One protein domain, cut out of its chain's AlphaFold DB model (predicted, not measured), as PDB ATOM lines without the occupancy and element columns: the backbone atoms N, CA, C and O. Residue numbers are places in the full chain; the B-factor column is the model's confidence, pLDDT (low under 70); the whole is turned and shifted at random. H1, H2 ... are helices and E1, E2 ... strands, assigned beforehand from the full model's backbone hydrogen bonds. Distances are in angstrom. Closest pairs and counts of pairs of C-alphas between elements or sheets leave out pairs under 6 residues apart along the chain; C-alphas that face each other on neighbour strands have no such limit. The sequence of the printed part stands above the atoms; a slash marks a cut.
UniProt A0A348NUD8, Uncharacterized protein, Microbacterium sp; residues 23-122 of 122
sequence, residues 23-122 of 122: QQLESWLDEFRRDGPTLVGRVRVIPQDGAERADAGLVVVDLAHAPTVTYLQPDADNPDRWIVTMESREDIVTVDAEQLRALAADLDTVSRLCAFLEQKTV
ATOM      1  N   GLN A  23     -23.794 -35.026   2.529       78.62
ATOM      2  CA  GLN A  23     -24.547 -33.820   2.891       78.62
ATOM      3  C   GLN A  23     -23.793 -32.518   2.574       78.62
ATOM      4  O   GLN A  23     -24.407 -31.501   2.237       78.62
ATOM      5  N   GLN A  24     -22.467 -32.536   2.703       84.56
ATOM      6  CA  GLN A  24     -21.607 -31.397   2.403       84.56
ATOM      7  C   GLN A  24     -21.478 -31.199   0.892       84.56
ATOM      8  O   GLN A  24     -21.624 -30.068   0.427       84.56
ATOM      9  N   LEU A  25     -21.308 -32.283   0.125       86.00
ATOM     10  CA  LEU A  25     -21.358 -32.217  -1.336       86.00
ATOM     11  C   LEU A  25     -22.698 -31.673  -1.824       86.00
ATOM     12  O   LEU A  25     -22.715 -30.791  -2.676       86.00
ATOM     13  N   GLU A  26     -23.818 -32.149  -1.282       85.19
ATOM     14  CA  GLU A  26     -25.143 -31.641  -1.646       85.19
ATOM     15  C   GLU A  26     -25.254 -30.128  -1.419       85.19
ATOM     16  O   GLU A  26     -25.678 -29.401  -2.319       85.19
ATOM     17  N   SER A  27     -24.790 -29.634  -0.266       87.81
ATOM     18  CA  SER A  27     -24.776 -28.197   0.030       87.81
ATOM     19  C   SER A  27     -23.896 -27.409  -0.943       87.81
ATOM     20  O   SER A  27     -24.260 -26.301  -1.340       87.81
ATOM     21  N   TRP A  28     -22.738 -27.944  -1.326       90.75
ATOM     22  CA  TRP A  28     -21.850 -27.302  -2.296       90.75
ATOM     23  C   TRP A  28     -22.454 -27.297  -3.697       90.75
ATOM     24  O   TRP A  28     -22.361 -26.297  -4.403       90.75
ATOM     25  N   LEU A  29     -23.133 -28.372  -4.093       88.00
ATOM     26  CA  LEU A  29     -23.858 -28.420  -5.357       88.00
ATOM     27  C   LEU A  29     -25.014 -27.420  -5.393       88.00
ATOM     28  O   LEU A  29     -25.254 -26.803  -6.428       88.00
ATOM     29  N   ASP A  30     -25.718 -27.226  -4.280       88.25
ATOM     30  CA  ASP A  30     -26.767 -26.211  -4.185       88.25
ATOM     31  C   ASP A  30     -26.215 -24.785  -4.259       88.25
ATOM     32  O   ASP A  30     -26.831 -23.918  -4.881       88.25
ATOM     33  N   GLU A  31     -25.042 -24.538  -3.679       88.88
ATOM     34  CA  GLU A  31     -24.310 -23.280  -3.846       88.88
ATOM     35  C   GLU A  31     -23.910 -23.065  -5.311       88.88
ATOM     36  O   GLU A  31     -24.238 -22.034  -5.898       88.88
ATOM     37  N   PHE A  32     -23.319 -24.078  -5.946       87.12
ATOM     38  CA  PHE A  32     -22.941 -24.024  -7.356       87.12
ATOM     39  C   PHE A  32     -24.141 -23.744  -8.272       87.12
ATOM     40  O   PHE A  32     -24.039 -22.956  -9.209       87.12
ATOM     41  N   ARG A  33     -25.306 -24.344  -7.993       85.31
ATOM     42  CA  ARG A  33     -26.548 -24.096  -8.747       85.31
ATOM     43  C   ARG A  33     -27.103 -22.688  -8.542       85.31
ATOM     44  O   ARG A  33     -27.749 -22.165  -9.448       85.31
ATOM     45  N   ARG A  34     -26.911 -22.101  -7.359       84.19
ATOM     46  CA  ARG A  34     -27.400 -20.756  -7.031       84.19
ATOM     47  C   ARG A  34     -26.557 -19.674  -7.697       84.19
ATOM     48  O   ARG A  34     -27.120 -18.718  -8.227       84.19
ATOM     49  N   ASP A  35     -25.241 -19.847  -7.663       78.56
ATOM     50  CA  ASP A  35     -24.284 -18.794  -8.010       78.56
ATOM     51  C   ASP A  35     -23.651 -18.997  -9.404       78.56
ATOM     52  O   ASP A  35     -23.017 -18.091  -9.951       78.56
ATOM     53  N   GLY A  36     -23.826 -20.182  -9.995       68.62
ATOM     54  CA  GLY A  36     -23.241 -20.591 -11.269       68.62
ATOM     55  C   GLY A  36     -24.149 -20.438 -12.501       68.62
ATOM     56  O   GLY A  36     -25.298 -20.000 -12.415       68.62
ATOM     57  N   PRO A  37     -23.632 -20.793 -13.696       64.75
ATOM     58  CA  PRO A  37     -24.428 -20.851 -14.920       64.75
ATOM     59  C   PRO A  37     -25.546 -21.896 -14.805       64.75
ATOM     60  O   PRO A  37     -25.419 -22.880 -14.079       64.75
ATOM     61  N   THR A  38     -26.635 -21.710 -15.563       65.62
ATOM     62  CA  THR A  38     -27.709 -22.708 -15.640       65.62
ATOM     63  C   THR A  38     -27.133 -24.044 -16.092       65.62
ATOM     64  O   THR A  38     -26.691 -24.189 -17.229       65.62
ATOM     65  N   LEU A  39     -27.148 -25.013 -15.184       64.12
ATOM     66  CA  LEU A  39     -26.684 -26.363 -15.436       64.12
ATOM     67  C   LEU A  39     -27.658 -27.057 -16.402       64.12
ATOM     68  O   LEU A  39     -28.770 -27.418 -16.014       64.12
ATOM     69  N   VAL A  40     -27.262 -27.224 -17.665       59.53
ATOM     70  CA  VAL A  40     -28.061 -27.959 -18.656       59.53
ATOM     71  C   VAL A  40     -27.753 -29.450 -18.498       59.53
ATOM     72  O   VAL A  40     -26.893 -30.012 -19.158       59.53
ATOM     73  N   GLY A  41     -28.392 -30.079 -17.514       62.81
ATOM     74  CA  GLY A  41     -28.140 -31.471 -17.143       62.81
ATOM     75  C   GLY A  41     -28.640 -31.780 -15.738       62.81
ATOM     76  O   GLY A  41     -29.139 -30.899 -15.034       62.81
ATOM     77  N   ARG A  42     -28.516 -33.036 -15.304       69.38
ATOM     78  CA  ARG A  42     -28.776 -33.410 -13.906       69.38
ATOM     79  C   ARG A  42     -27.462 -33.743 -13.225       69.38
ATOM     80  O   ARG A  42     -26.817 -34.719 -13.578       69.38
ATOM     81  N   VAL A  43     -27.096 -32.952 -12.222       75.88
ATOM     82  CA  VAL A  43     -26.027 -33.301 -11.282       75.88
ATOM     83  C   VAL A  43     -26.672 -33.902 -10.043       75.88
ATOM     84  O   VAL A  43     -27.592 -33.295  -9.485       75.88
ATOM     85  N   ARG A  44     -26.185 -35.057  -9.599       76.69
ATOM     86  CA  ARG A  44     -26.614 -35.715  -8.361       76.69
ATOM     87  C   ARG A  44     -25.414 -36.273  -7.605       76.69
ATOM     88  O   ARG A  44     -24.490 -36.799  -8.221       76.69
ATOM     89  N   VAL A  45     -25.460 -36.183  -6.281       78.00
ATOM     90  CA  VAL A  45     -24.579 -36.976  -5.413       78.00
ATOM     91  C   VAL A  45     -25.136 -38.391  -5.402       78.00
ATOM     92  O   VAL A  45     -26.355 -38.570  -5.327       78.00
ATOM     93  N   ILE A  46     -24.271 -39.389  -5.545       70.44
ATOM     94  CA  ILE A  46     -24.662 -40.778  -5.310       70.44
ATOM     95  C   ILE A  46     -24.262 -41.107  -3.874       70.44
ATOM     96  O   ILE A  46     -23.058 -41.139  -3.610       70.44
ATOM     97  N   PRO A  47     -25.233 -41.337  -2.968       59.12
ATOM     98  CA  PRO A  47     -24.930 -41.701  -1.594       59.12
ATOM     99  C   PRO A  47     -24.139 -43.005  -1.562       59.12
ATOM    100  O   PRO A  47     -24.537 -43.980  -2.208       59.12
ATOM    101  N   GLN A  48     -23.030 -43.029  -0.830       61.88
ATOM    102  CA  GLN A  48     -22.200 -44.227  -0.717       61.88
ATOM    103  C   GLN A  48     -22.633 -45.048   0.503       61.88
ATOM    104  O   GLN A  48     -22.172 -44.831   1.621       61.88
ATOM    105  N   ASP A  49     -23.518 -46.022   0.287       50.03
ATOM    106  CA  ASP A  49     -23.904 -47.037   1.280       50.03
ATOM    107  C   ASP A  49     -22.937 -48.240   1.182       50.03
ATOM    108  O   ASP A  49     -23.296 -49.343   0.764       50.03
ATOM    109  N   GLY A  50     -21.650 -48.029   1.480       41.72
ATOM    110  CA  GLY A  50     -20.619 -49.056   1.295       41.72
ATOM    111  C   GLY A  50     -19.414 -48.882   2.214       41.72
ATOM    112  O   GLY A  50     -18.883 -47.791   2.368       41.72
ATOM    113  N   ALA A  51     -18.956 -49.977   2.828       41.75
ATOM    114  CA  ALA A  51     -17.829 -49.997   3.769       41.75
ATOM    115  C   ALA A  51     -16.452 -49.720   3.123       41.75
ATOM    116  O   ALA A  51     -15.445 -49.654   3.831       41.75
ATOM    117  N   GLU A  52     -16.391 -49.561   1.798       47.19
ATOM    118  CA  GLU A  52     -15.170 -49.220   1.072       47.19
ATOM    119  C   GLU A  52     -15.103 -47.705   0.847       47.19
ATOM    120  O   GLU A  52     -15.782 -47.133   0.004       47.19
ATOM    121  N   ARG A  53     -14.228 -47.045   1.614       48.75
ATOM    122  CA  ARG A  53     -13.938 -45.598   1.562       48.75
ATOM    123  C   ARG A  53     -13.313 -45.134   0.230       48.75
ATOM    124  O   ARG A  53     -12.913 -43.980   0.131       48.75
ATOM    125  N   ALA A  54     -13.169 -46.029  -0.749       47.19
ATOM    126  CA  ALA A  54     -12.517 -45.762  -2.027       47.19
ATOM    127  C   ALA A  54     -13.363 -44.870  -2.954       47.19
ATOM    128  O   ALA A  54     -12.786 -44.135  -3.747       47.19
ATOM    129  N   ASP A  55     -14.691 -44.869  -2.784       52.12
ATOM    130  CA  ASP A  55     -15.635 -44.134  -3.644       52.12
ATOM    131  C   ASP A  55     -16.246 -42.890  -2.963       52.12
ATOM    132  O   ASP A  55     -17.245 -42.326  -3.418       52.12
ATOM    133  N   ALA A  56     -15.681 -42.458  -1.832       59.22
ATOM    134  CA  ALA A  56     -16.187 -41.297  -1.109       59.22
ATOM    135  C   ALA A  56     -16.059 -40.016  -1.971       59.22
ATOM    136  O   ALA A  56     -15.013 -39.752  -2.562       59.22
ATOM    137  N   GLY A  57     -17.127 -39.209  -2.037       68.94
ATOM    138  CA  GLY A  57     -17.141 -37.945  -2.790       68.94
ATOM    139  C   GLY A  57     -17.550 -38.038  -4.268       68.94
ATOM    140  O   GLY A  57     -17.253 -37.122  -5.032       68.94
ATOM    141  N   LEU A  58     -18.244 -39.103  -4.688       83.38
ATOM    142  CA  LEU A  58     -18.685 -39.277  -6.076       83.38
ATOM    143  C   LEU A  58     -19.871 -38.364  -6.458       83.38
ATOM    144  O   LEU A  58     -20.984 -38.476  -5.931       83.38
ATOM    145  N   VAL A  59     -19.665 -37.516  -7.468       86.88
ATOM    146  CA  VAL A  59     -20.708 -36.687  -8.091       86.88
ATOM    147  C   VAL A  59     -20.976 -37.180  -9.503       86.88
ATOM    148  O   VAL A  59     -20.091 -37.140 -10.350       86.88
ATOM    149  N   VAL A  60     -22.209 -37.584  -9.796       87.81
ATOM    150  CA  VAL A  60     -22.610 -38.006 -11.144       87.81
ATOM    151  C   VAL A  60     -23.274 -36.853 -11.882       87.81
ATOM    152  O   VAL A  60     -24.143 -36.160 -11.344       87.81
ATOM    153  N   VAL A  61     -22.888 -36.681 -13.144       86.69
ATOM    154  CA  VAL A  61     -23.430 -35.682 -14.059       86.69
ATOM    155  C   VAL A  61     -24.013 -36.367 -15.288       86.69
ATOM    156  O   VAL A  61     -23.299 -36.959 -16.094       86.69
ATOM    157  N   ASP A  62     -25.325 -36.228 -15.457       84.31
ATOM    158  CA  ASP A  62     -25.999 -36.526 -16.716       84.31
ATOM    159  C   ASP A  62     -25.803 -35.323 -17.655       84.31
ATOM    160  O   ASP A  62     -26.396 -34.258 -17.428       84.31
ATOM    161  N   LEU A  63     -24.995 -35.480 -18.712       83.38
ATOM    162  CA  LEU A  63     -24.889 -34.480 -19.780       83.38
ATOM    163  C   LEU A  63     -26.190 -34.469 -20.591       83.38
ATOM    164  O   LEU A  63     -26.644 -35.513 -21.063       83.38
ATOM    165  N   ALA A  64     -26.793 -33.297 -20.785       80.44
ATOM    166  CA  ALA A  64     -28.061 -33.187 -21.504       80.44
ATOM    167  C   ALA A  64     -27.941 -33.582 -22.985       80.44
ATOM    168  O   ALA A  64     -28.896 -34.100 -23.565       80.44
ATOM    169  N   HIS A  65     -26.767 -33.377 -23.584       81.00
ATOM    170  CA  HIS A  65     -26.529 -33.566 -25.017       81.00
ATOM    171  C   HIS A  65     -25.627 -34.768 -25.316       81.00
ATOM    172  O   HIS A  65     -25.061 -34.884 -26.406       81.00
ATOM    173  N   ALA A  66     -25.458 -35.664 -24.342       78.12
ATOM    174  CA  ALA A  66     -24.509 -36.756 -24.441       78.12
ATOM    175  C   ALA A  66     -24.918 -37.958 -23.564       78.12
ATOM    176  O   ALA A  66     -24.850 -37.862 -22.344       78.12
ATOM    177  N   PRO A  67     -25.222 -39.138 -24.144       75.88
ATOM    178  CA  PRO A  67     -25.478 -40.355 -23.374       75.88
ATOM    179  C   PRO A  67     -24.151 -40.976 -22.911       75.88
ATOM    180  O   PRO A  67     -23.676 -41.961 -23.464       75.88
ATOM    181  N   THR A  68     -23.447 -40.325 -21.992       80.12
ATOM    182  CA  THR A  68     -22.231 -40.858 -21.353       80.12
ATOM    183  C   THR A  68     -22.360 -40.664 -19.858       80.12
ATOM    184  O   THR A  68     -22.803 -39.608 -19.403       80.12
ATOM    185  N   VAL A  69     -21.991 -41.694 -19.103       83.50
ATOM    186  CA  VAL A  69     -21.870 -41.567 -17.658       83.50
ATOM    187  C   VAL A  69     -20.647 -40.696 -17.403       83.50
ATOM    188  O   VAL A  69     -19.525 -41.069 -17.741       83.50
ATOM    189  N   THR A  70     -20.885 -39.502 -16.865       88.75
ATOM    190  CA  THR A  70     -19.828 -38.592 -16.432       88.75
ATOM    191  C   THR A  70     -19.874 -38.502 -14.921       88.75
ATOM    192  O   THR A  70     -20.943 -38.290 -14.349       88.75
ATOM    193  N   TYR A  71     -18.733 -38.653 -14.266       90.75
ATOM    194  CA  TYR A  71     -18.643 -38.493 -12.824       90.75
ATOM    195  C   TYR A  71     -17.377 -37.760 -12.412       90.75
ATOM    196  O   TYR A  71     -16.386 -37.729 -13.143       90.75
ATOM    197  N   LEU A  72     -17.447 -37.138 -11.241       92.25
ATOM    198  CA  LEU A  72     -16.354 -36.437 -10.600       92.25
ATOM    199  C   LEU A  72     -16.073 -37.070  -9.249       92.25
ATOM    200  O   LEU A  72     -17.003 -37.442  -8.536       92.25
ATOM    201  N   GLN A  73     -14.797 -37.148  -8.910       90.12
ATOM    202  CA  GLN A  73     -14.321 -37.623  -7.617       90.12
ATOM    203  C   GLN A  73     -12.959 -36.990  -7.307       90.12
ATOM    204  O   GLN A  73     -12.277 -36.539  -8.241       90.12
ATOM    205  N   PRO A  74     -12.542 -36.963  -6.034       89.44
ATOM    206  CA  PRO A  74     -11.166 -36.653  -5.676       89.44
ATOM    207  C   PRO A  74     -10.184 -37.612  -6.362       89.44
ATOM    208  O   PRO A  74     -10.464 -38.797  -6.552       89.44
ATOM    209  N   ASP A  75      -9.020 -37.102  -6.745       88.12
ATOM    210  CA  ASP A  75      -7.906 -37.906  -7.231       88.12
ATOM    211  C   ASP A  75      -7.362 -38.762  -6.074       88.12
ATOM    212  O   ASP A  75      -7.165 -38.283  -4.957       88.12
ATOM    213  N   ALA A  76      -7.144 -40.052  -6.337       82.12
ATOM    214  CA  ALA A  76      -6.751 -41.013  -5.308       82.12
ATOM    215  C   ALA A  76      -5.365 -40.718  -4.704       82.12
ATOM    216  O   ALA A  76      -5.128 -41.036  -3.538       82.12
ATOM    217  N   ASP A  77      -4.461 -40.119  -5.485       85.25
ATOM    218  CA  ASP A  77      -3.108 -39.761  -5.053       85.25
ATOM    219  C   ASP A  77      -3.039 -38.324  -4.508       85.25
ATOM    220  O   ASP A  77      -2.121 -37.990  -3.753       85.25
ATOM    221  N   ASN A  78      -3.993 -37.467  -4.885       85.12
ATOM    222  CA  ASN A  78      -4.094 -36.088  -4.418       85.12
ATOM    223  C   ASN A  78      -5.560 -35.672  -4.190       85.12
ATOM    224  O   ASN A  78      -6.184 -35.129  -5.099       85.12
ATOM    225  N   PRO A  79      -6.108 -35.839  -2.981       82.38
ATOM    226  CA  PRO A  79      -7.534 -35.648  -2.749       82.38
ATOM    227  C   PRO A  79      -7.986 -34.173  -2.755       82.38
ATOM    228  O   PRO A  79      -9.187 -33.916  -2.746       82.38
ATOM    229  N   ASP A  80      -7.058 -33.210  -2.822       85.88
ATOM    230  CA  ASP A  80      -7.365 -31.803  -3.126       85.88
ATOM    231  C   ASP A  80      -7.726 -31.595  -4.598       85.88
ATOM    232  O   ASP A  80      -8.468 -30.682  -4.954       85.88
ATOM    233  N   ARG A  81      -7.204 -32.451  -5.477       89.69
ATOM    234  CA  ARG A  81      -7.455 -32.392  -6.910       89.69
ATOM    235  C   ARG A  81      -8.706 -33.188  -7.238       89.69
ATOM    236  O   ARG A  81      -8.824 -34.347  -6.859       89.69
ATOM    237  N   TRP A  82      -9.593 -32.609  -8.037       92.31
ATOM    238  CA  TRP A  82     -10.753 -33.323  -8.564       92.31
ATOM    239  C   TRP A  82     -10.519 -33.745 -10.009       92.31
ATOM    240  O   TRP A  82      -9.904 -33.028 -10.803       92.31
ATOM    241  N   ILE A  83     -11.013 -34.929 -10.359       93.56
ATOM    242  CA  ILE A  83     -10.931 -35.469 -11.715       93.56
ATOM    243  C   ILE A  83     -12.323 -35.749 -12.262       93.56
ATOM    244  O   ILE A  83     -13.244 -36.089 -11.524       93.56
ATOM    245  N   VAL A  84     -12.456 -35.615 -13.580       93.19
ATOM    246  CA  VAL A  84     -13.664 -35.965 -14.328       93.19
ATOM    247  C   VAL A  84     -13.386 -37.244 -15.103       93.19
ATOM    248  O   VAL A  84     -12.461 -37.280 -15.918       93.19
ATOM    249  N   THR A  85     -14.216 -38.261 -14.908       91.62
ATOM    250  CA  THR A  85     -14.216 -39.469 -15.732       91.62
ATOM    251  C   THR A  85     -15.450 -39.474 -16.620       91.62
ATOM    252  O   THR A  85     -16.566 -39.245 -16.159       91.62
ATOM    253  N   MET A  86     -15.241 -39.744 -17.908       89.06
ATOM    254  CA  MET A  86     -16.305 -39.973 -18.881       89.06
ATOM    255  C   MET A  86     -16.193 -41.409 -19.368       89.06
ATOM    256  O   MET A  86     -15.182 -41.788 -19.965       89.06
ATOM    257  N   GLU A  87     -17.210 -42.217 -19.100       86.12
ATOM    258  CA  GLU A  87     -17.181 -43.617 -19.494       86.12
ATOM    259  C   GLU A  87     -17.339 -43.775 -21.007       86.12
ATOM    260  O   GLU A  87     -18.091 -43.046 -21.674       86.12
ATOM    261  N   SER A  88     -16.604 -44.753 -21.545       74.25
ATOM    262  CA  SER A  88     -16.659 -45.092 -22.963       74.25
ATOM    263  C   SER A  88     -18.078 -45.479 -23.362       74.25
ATOM    264  O   SER A  88     -18.766 -46.207 -22.651       74.25
ATOM    265  N   ARG A  89     -18.493 -45.027 -24.546       71.38
ATOM    266  CA  ARG A  89     -19.745 -45.459 -25.168       71.38
ATOM    267  C   ARG A  89     -19.529 -46.742 -25.956       71.38
ATOM    268  O   ARG A  89     -18.482 -46.904 -26.583       71.38
ATOM    269  N   GLU A  90     -20.539 -47.605 -25.967       70.44
ATOM    270  CA  GLU A  90     -20.611 -48.746 -26.890       70.44
ATOM    271  C   GLU A  90     -21.017 -48.295 -28.309       70.44
ATOM    272  O   GLU A  90     -20.626 -48.921 -29.292       70.44
ATOM    273  N   ASP A  91     -21.710 -47.151 -28.423       76.44
ATOM    274  CA  ASP A  91     -22.246 -46.619 -29.679       76.44
ATOM    275  C   ASP A  91     -21.530 -45.352 -30.184       76.44
ATOM    276  O   ASP A  91     -21.149 -44.455 -29.422       76.44
ATOM    277  N   ILE A  92     -21.421 -45.236 -31.513       81.44
ATOM    278  CA  ILE A  92     -20.928 -44.032 -32.196       81.44
ATOM    279  C   ILE A  92     -21.986 -42.930 -32.116       81.44
ATOM    280  O   ILE A  92     -23.128 -43.112 -32.537       81.44
ATOM    281  N   VAL A  93     -21.579 -41.743 -31.667       81.06
ATOM    282  CA  VAL A  93     -22.439 -40.557 -31.641       81.06
ATOM    283  C   VAL A  93     -22.111 -39.643 -32.819       81.06
ATOM    284  O   VAL A  93     -20.987 -39.168 -32.953       81.06
ATOM    285  N   THR A  94     -23.109 -39.400 -33.672       87.44
ATOM    286  CA  THR A  94     -23.041 -38.428 -34.773       87.44
ATOM    287  C   THR A  94     -23.902 -37.226 -34.411       87.44
ATOM    288  O   THR A  94     -25.093 -37.386 -34.161       87.44
ATOM    289  N   VAL A  95     -23.304 -36.038 -34.384       88.81
ATOM    290  CA  VAL A  95     -23.957 -34.775 -34.009       88.81
ATOM    291  C   VAL A  95     -23.702 -33.718 -35.077       88.81
ATOM    292  O   VAL A  95     -22.659 -33.735 -35.735       88.81
ATOM    293  N   ASP A  96     -24.646 -32.798 -35.260       93.88
ATOM    294  CA  ASP A  96     -24.435 -31.602 -36.079       93.88
ATOM    295  C   ASP A  96     -23.730 -30.481 -35.283       93.88
ATOM    296  O   ASP A  96     -23.349 -30.649 -34.123       93.88
ATOM    297  N   ALA A  97     -23.530 -29.323 -35.916       96.44
ATOM    298  CA  ALA A  97     -22.841 -28.192 -35.295       96.44
ATOM    299  C   ALA A  97     -23.593 -27.594 -34.089       96.44
ATOM    300  O   ALA A  97     -22.952 -27.100 -33.161       96.44
ATOM    301  N   GLU A  98     -24.928 -27.619 -34.094       94.00
ATOM    302  CA  GLU A  98     -25.745 -27.110 -32.989       94.00
ATOM    303  C   GLU A  98     -25.646 -28.049 -31.786       94.00
ATOM    304  O   GLU A  98     -25.333 -27.614 -30.677       94.00
ATOM    305  N   GLN A  99     -25.792 -29.350 -32.030       90.75
ATOM    306  CA  GLN A  99     -25.649 -30.400 -31.026       90.75
ATOM    307  C   GLN A  99     -24.229 -30.445 -30.443       90.75
ATOM    308  O   GLN A  99     -24.060 -30.562 -29.229       90.75
ATOM    309  N   LEU A 100     -23.194 -30.282 -31.275       93.06
ATOM    310  CA  LEU A 100     -21.806 -30.216 -30.812       93.06
ATOM    311  C   LEU A 100     -21.557 -28.989 -29.925       93.06
ATOM    312  O   LEU A 100     -20.847 -29.079 -28.923       93.06
ATOM    313  N   ARG A 101     -22.150 -27.840 -30.267       93.56
ATOM    314  CA  ARG A 101     -22.062 -26.628 -29.443       93.56
ATOM    315  C   ARG A 101     -22.769 -26.806 -28.101       93.56
ATOM    316  O   ARG A 101     -22.257 -26.325 -27.093       93.56
ATOM    317  N   ALA A 102     -23.911 -27.482 -28.086       89.12
ATOM    318  CA  ALA A 102     -24.630 -27.793 -26.859       89.12
ATOM    319  C   ALA A 102     -23.813 -28.736 -25.958       89.12
ATOM    320  O   ALA A 102     -23.610 -28.439 -24.785       89.12
ATOM    321  N   LEU A 103     -23.208 -29.782 -26.532       88.56
ATOM    322  CA  LEU A 103     -22.280 -30.658 -25.812       88.56
ATOM    323  C   LEU A 103     -21.073 -29.896 -25.243       88.56
ATOM    324  O   LEU A 103     -20.667 -30.137 -24.111       88.56
ATOM    325  N   ALA A 104     -20.505 -28.947 -25.990       91.25
ATOM    326  CA  ALA A 104     -19.412 -28.118 -25.485       91.25
ATOM    327  C   ALA A 104     -19.829 -27.273 -24.266       91.25
ATOM    328  O   ALA A 104     -19.025 -27.085 -23.355       91.25
ATOM    329  N   ALA A 105     -21.076 -26.794 -24.222       89.31
ATOM    330  CA  ALA A 105     -21.610 -26.075 -23.066       89.31
ATOM    331  C   ALA A 105     -21.801 -26.995 -21.845       89.31
ATOM    332  O   ALA A 105     -21.505 -26.585 -20.719       89.31
ATOM    333  N   ASP A 106     -22.227 -28.243 -22.062       87.56
ATOM    334  CA  ASP A 106     -22.304 -29.245 -20.993       87.56
ATOM    335  C   ASP A 106     -20.906 -29.508 -20.401       87.56
ATOM    336  O   ASP A 106     -20.725 -29.484 -19.184       87.56
ATOM    337  N   LEU A 107     -19.891 -29.681 -21.256       90.44
ATOM    338  CA  LEU A 107     -18.505 -29.918 -20.830       90.44
ATOM    339  C   LEU A 107     -17.888 -28.712 -20.106       90.44
ATOM    340  O   LEU A 107     -17.202 -28.895 -19.102       90.44
ATOM    341  N   ASP A 108     -18.154 -27.483 -20.564       91.56
ATOM    342  CA  ASP A 108     -17.738 -26.258 -19.862       91.56
ATOM    343  C   ASP A 108     -18.337 -26.206 -18.449       91.56
ATOM    344  O   ASP A 108     -17.651 -25.908 -17.471       91.56
ATOM    345  N   THR A 109     -19.610 -26.577 -18.326       88.69
ATOM    346  CA  THR A 109     -20.305 -26.634 -17.042       88.69
ATOM    347  C   THR A 109     -19.678 -27.669 -16.102       88.69
ATOM    348  O   THR A 109     -19.415 -27.358 -14.940       88.69
ATOM    349  N   VAL A 110     -19.374 -28.873 -16.601       90.88
ATOM    350  CA  VAL A 110     -18.677 -29.919 -15.829       90.88
ATOM    351  C   VAL A 110     -17.283 -29.467 -15.401       90.88
ATOM    352  O   VAL A 110     -16.901 -29.665 -14.249       90.88
ATOM    353  N   SER A 111     -16.537 -28.806 -16.289       93.06
ATOM    354  CA  SER A 111     -15.212 -28.272 -15.966       93.06
ATOM    355  C   SER A 111     -15.271 -27.246 -14.834       93.06
ATOM    356  O   SER A 111     -14.417 -27.264 -13.947       93.06
ATOM    357  N   ARG A 112     -16.271 -26.359 -14.840       92.56
ATOM    358  CA  ARG A 112     -16.472 -25.373 -13.766       92.56
ATOM    359  C   ARG A 112     -16.845 -26.035 -12.449       92.56
ATOM    360  O   ARG A 112     -16.348 -25.608 -11.413       92.56
ATOM    361  N   LEU A 113     -17.693 -27.065 -12.487       91.25
ATOM    362  CA  LEU A 113     -18.048 -27.834 -11.299       91.25
ATOM    363  C   LEU A 113     -16.812 -28.514 -10.695       91.25
ATOM    364  O   LEU A 113     -16.591 -28.402  -9.496       91.25
ATOM    365  N   CYS A 114     -15.974 -29.142 -11.523       92.38
ATOM    366  CA  CYS A 114     -14.722 -29.761 -11.083       92.38
ATOM    367  C   CYS A 114     -13.814 -28.756 -10.365       92.38
ATOM    368  O   CYS A 114     -13.386 -28.994  -9.241       92.38
ATOM    369  N   ALA A 115     -13.588 -27.592 -10.984       92.69
ATOM    370  CA  ALA A 115     -12.762 -26.541 -10.400       92.69
ATOM    371  C   ALA A 115     -13.368 -25.958  -9.113       92.69
ATOM    372  O   ALA A 115     -12.635 -25.551  -8.215       92.69
ATOM    373  N   PHE A 116     -14.695 -25.866  -9.024       91.94
ATOM    374  CA  PHE A 116     -15.386 -25.406  -7.822       91.94
ATOM    375  C   PHE A 116     -15.226 -26.396  -6.665       91.94
ATOM    376  O   PHE A 116     -14.945 -25.970  -5.549       91.94
ATOM    377  N   LEU A 117     -15.368 -27.699  -6.926       91.38
ATOM    378  CA  LEU A 117     -15.181 -28.736  -5.911       91.38
ATOM    379  C   LEU A 117     -13.732 -28.761  -5.403       91.38
ATOM    380  O   LEU A 117     -13.524 -28.753  -4.197       91.38
ATOM    381  N   GLU A 118     -12.748 -28.648  -6.296       91.38
ATOM    382  CA  GLU A 118     -11.329 -28.501  -5.931       91.38
ATOM    383  C   GLU A 118     -11.085 -27.273  -5.038       91.38
ATOM    384  O   GLU A 118     -10.472 -27.386  -3.984       91.38
ATOM    385  N   GLN A 119     -11.668 -26.116  -5.366       91.06
ATOM    386  CA  GLN A 119     -11.577 -24.917  -4.517       91.06
ATOM    387  C   GLN A 119     -12.251 -25.059  -3.146       91.06
ATOM    388  O   GLN A 119     -11.897 -24.327  -2.227       91.06
ATOM    389  N   LYS A 120     -13.261 -25.925  -3.013       89.00
ATOM    390  CA  LYS A 120     -13.962 -26.179  -1.747       89.00
ATOM    391  C   LYS A 120     -13.210 -27.145  -0.837       89.00
ATOM    392  O   LYS A 120     -13.458 -27.134   0.368       89.00
ATOM    393  N   THR A 121     -12.387 -28.008  -1.423       82.94
ATOM    394  CA  THR A 121     -11.632 -29.039  -0.709       82.94
ATOM    395  C   THR A 121     -10.344 -28.497  -0.084       82.94
ATOM    396  O   THR A 121      -9.990 -28.962   0.996       82.94
ATOM    397  N   VAL A 122      -9.703 -27.508  -0.722       73.75
ATOM    398  CA  VAL A 122      -8.527 -26.769  -0.205       73.75
ATOM    399  C   VAL A 122      -8.882 -25.896   1.002       73.75
ATOM    400  O   VAL A 122      -8.076 -25.858   1.959       73.75
TER     401      VAL A 122
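Overview. This is residues 23 to 122 of the 122 residues of an uncharacterized protein of Microbacterium sp (UniProt A0A348NUD8). A twisted sheet of four antiparallel strands makes one layer, and the long helix H2 lies over one of its faces, running along the strands and reaching past the sheet with its first residues. The shorter helix H1 packs beside the E1 edge of the sheet and meets H2 at a slant, while the long loop of residues 46 to 58 swings out between E1 and E2. The printed part has 100 residues with two named helices and four named strands, in the order H1, E1, E2, E3, E4, H2; the sheet's order is E1 - E2 - E3 - E4, a meander, each strand the antiparallel neighbour of the one before. The class is mixed, helices and strands, and the whole is compact, with a radius of gyration of the C-alphas of 14.2 A and spans of 42 by 33 by 23 A.

Along the chain. In the sheet, E1 is residues 41 to 45, beginning at C-alpha 41 (-28.140, -31.471, -17.143), and E2 is residues 59 to 63. E3, residues 69 to 74, is 16.8 A long, and E4 is residues 82 to 86. H2, residues 97 to 121, runs 36.4 A from C-alpha 97 at (-22.841, -28.192, -35.295) to C-alpha 121 at (-11.632, -29.039, -0.709). H1, residues 23 to 35, is 18.6 A long and begins at (-24.547, -33.820, 2.891).

Arrangement. The sheet is twisted, with C-alphas up to 4.3 A off its best plane. E1 and E2 form a hairpin, with N 44 and O 60 within hydrogen-bond range at 2.9 A. E2 and E3 form a hairpin, with N 61 and O 70 at 2.8 A. E3 and E4 form a hairpin, with N 85 and O 71 at 2.8 A. The edge strands E1 and E4 are apart. H2 is on the sheet at a height of 8.2 A and lies over E3, along the strands at 15 degrees on the local plane. The closest C-alphas of H2 and E4 are those of Glu 118 and Trp 82, 5.5 A apart. H1 is on the sheet too, and its closest C-alphas with E1 are those of Glu 26 and Val 45, 6.6 A apart. The arrangement is one of two layers, helices on one face of a sheet, with H1 and H2 on one face of the sheet of E1, E2, E3 and E4. H1, with residues 28 to 32 alone, touches H2 at a steep tilt of 53 degrees, opposite ways; their closest C-alphas are those of Phe 32 and Leu 113, 7.3 A apart. In H1 and H2 every O i to N i+4 pair is within hydrogen-bond range.

Size, cuts and confidence. The C-alphas of Ala 51 and Ala 97 are the two farthest apart, 45.0 A. The printed part has no cut and ends at the chain's last residue, 122. The link from E1 to E2 is long, with 13 residues. The mean pLDDT of the printed part is 81.1, and residues 36 to 42 and 47 to 57 are under 70.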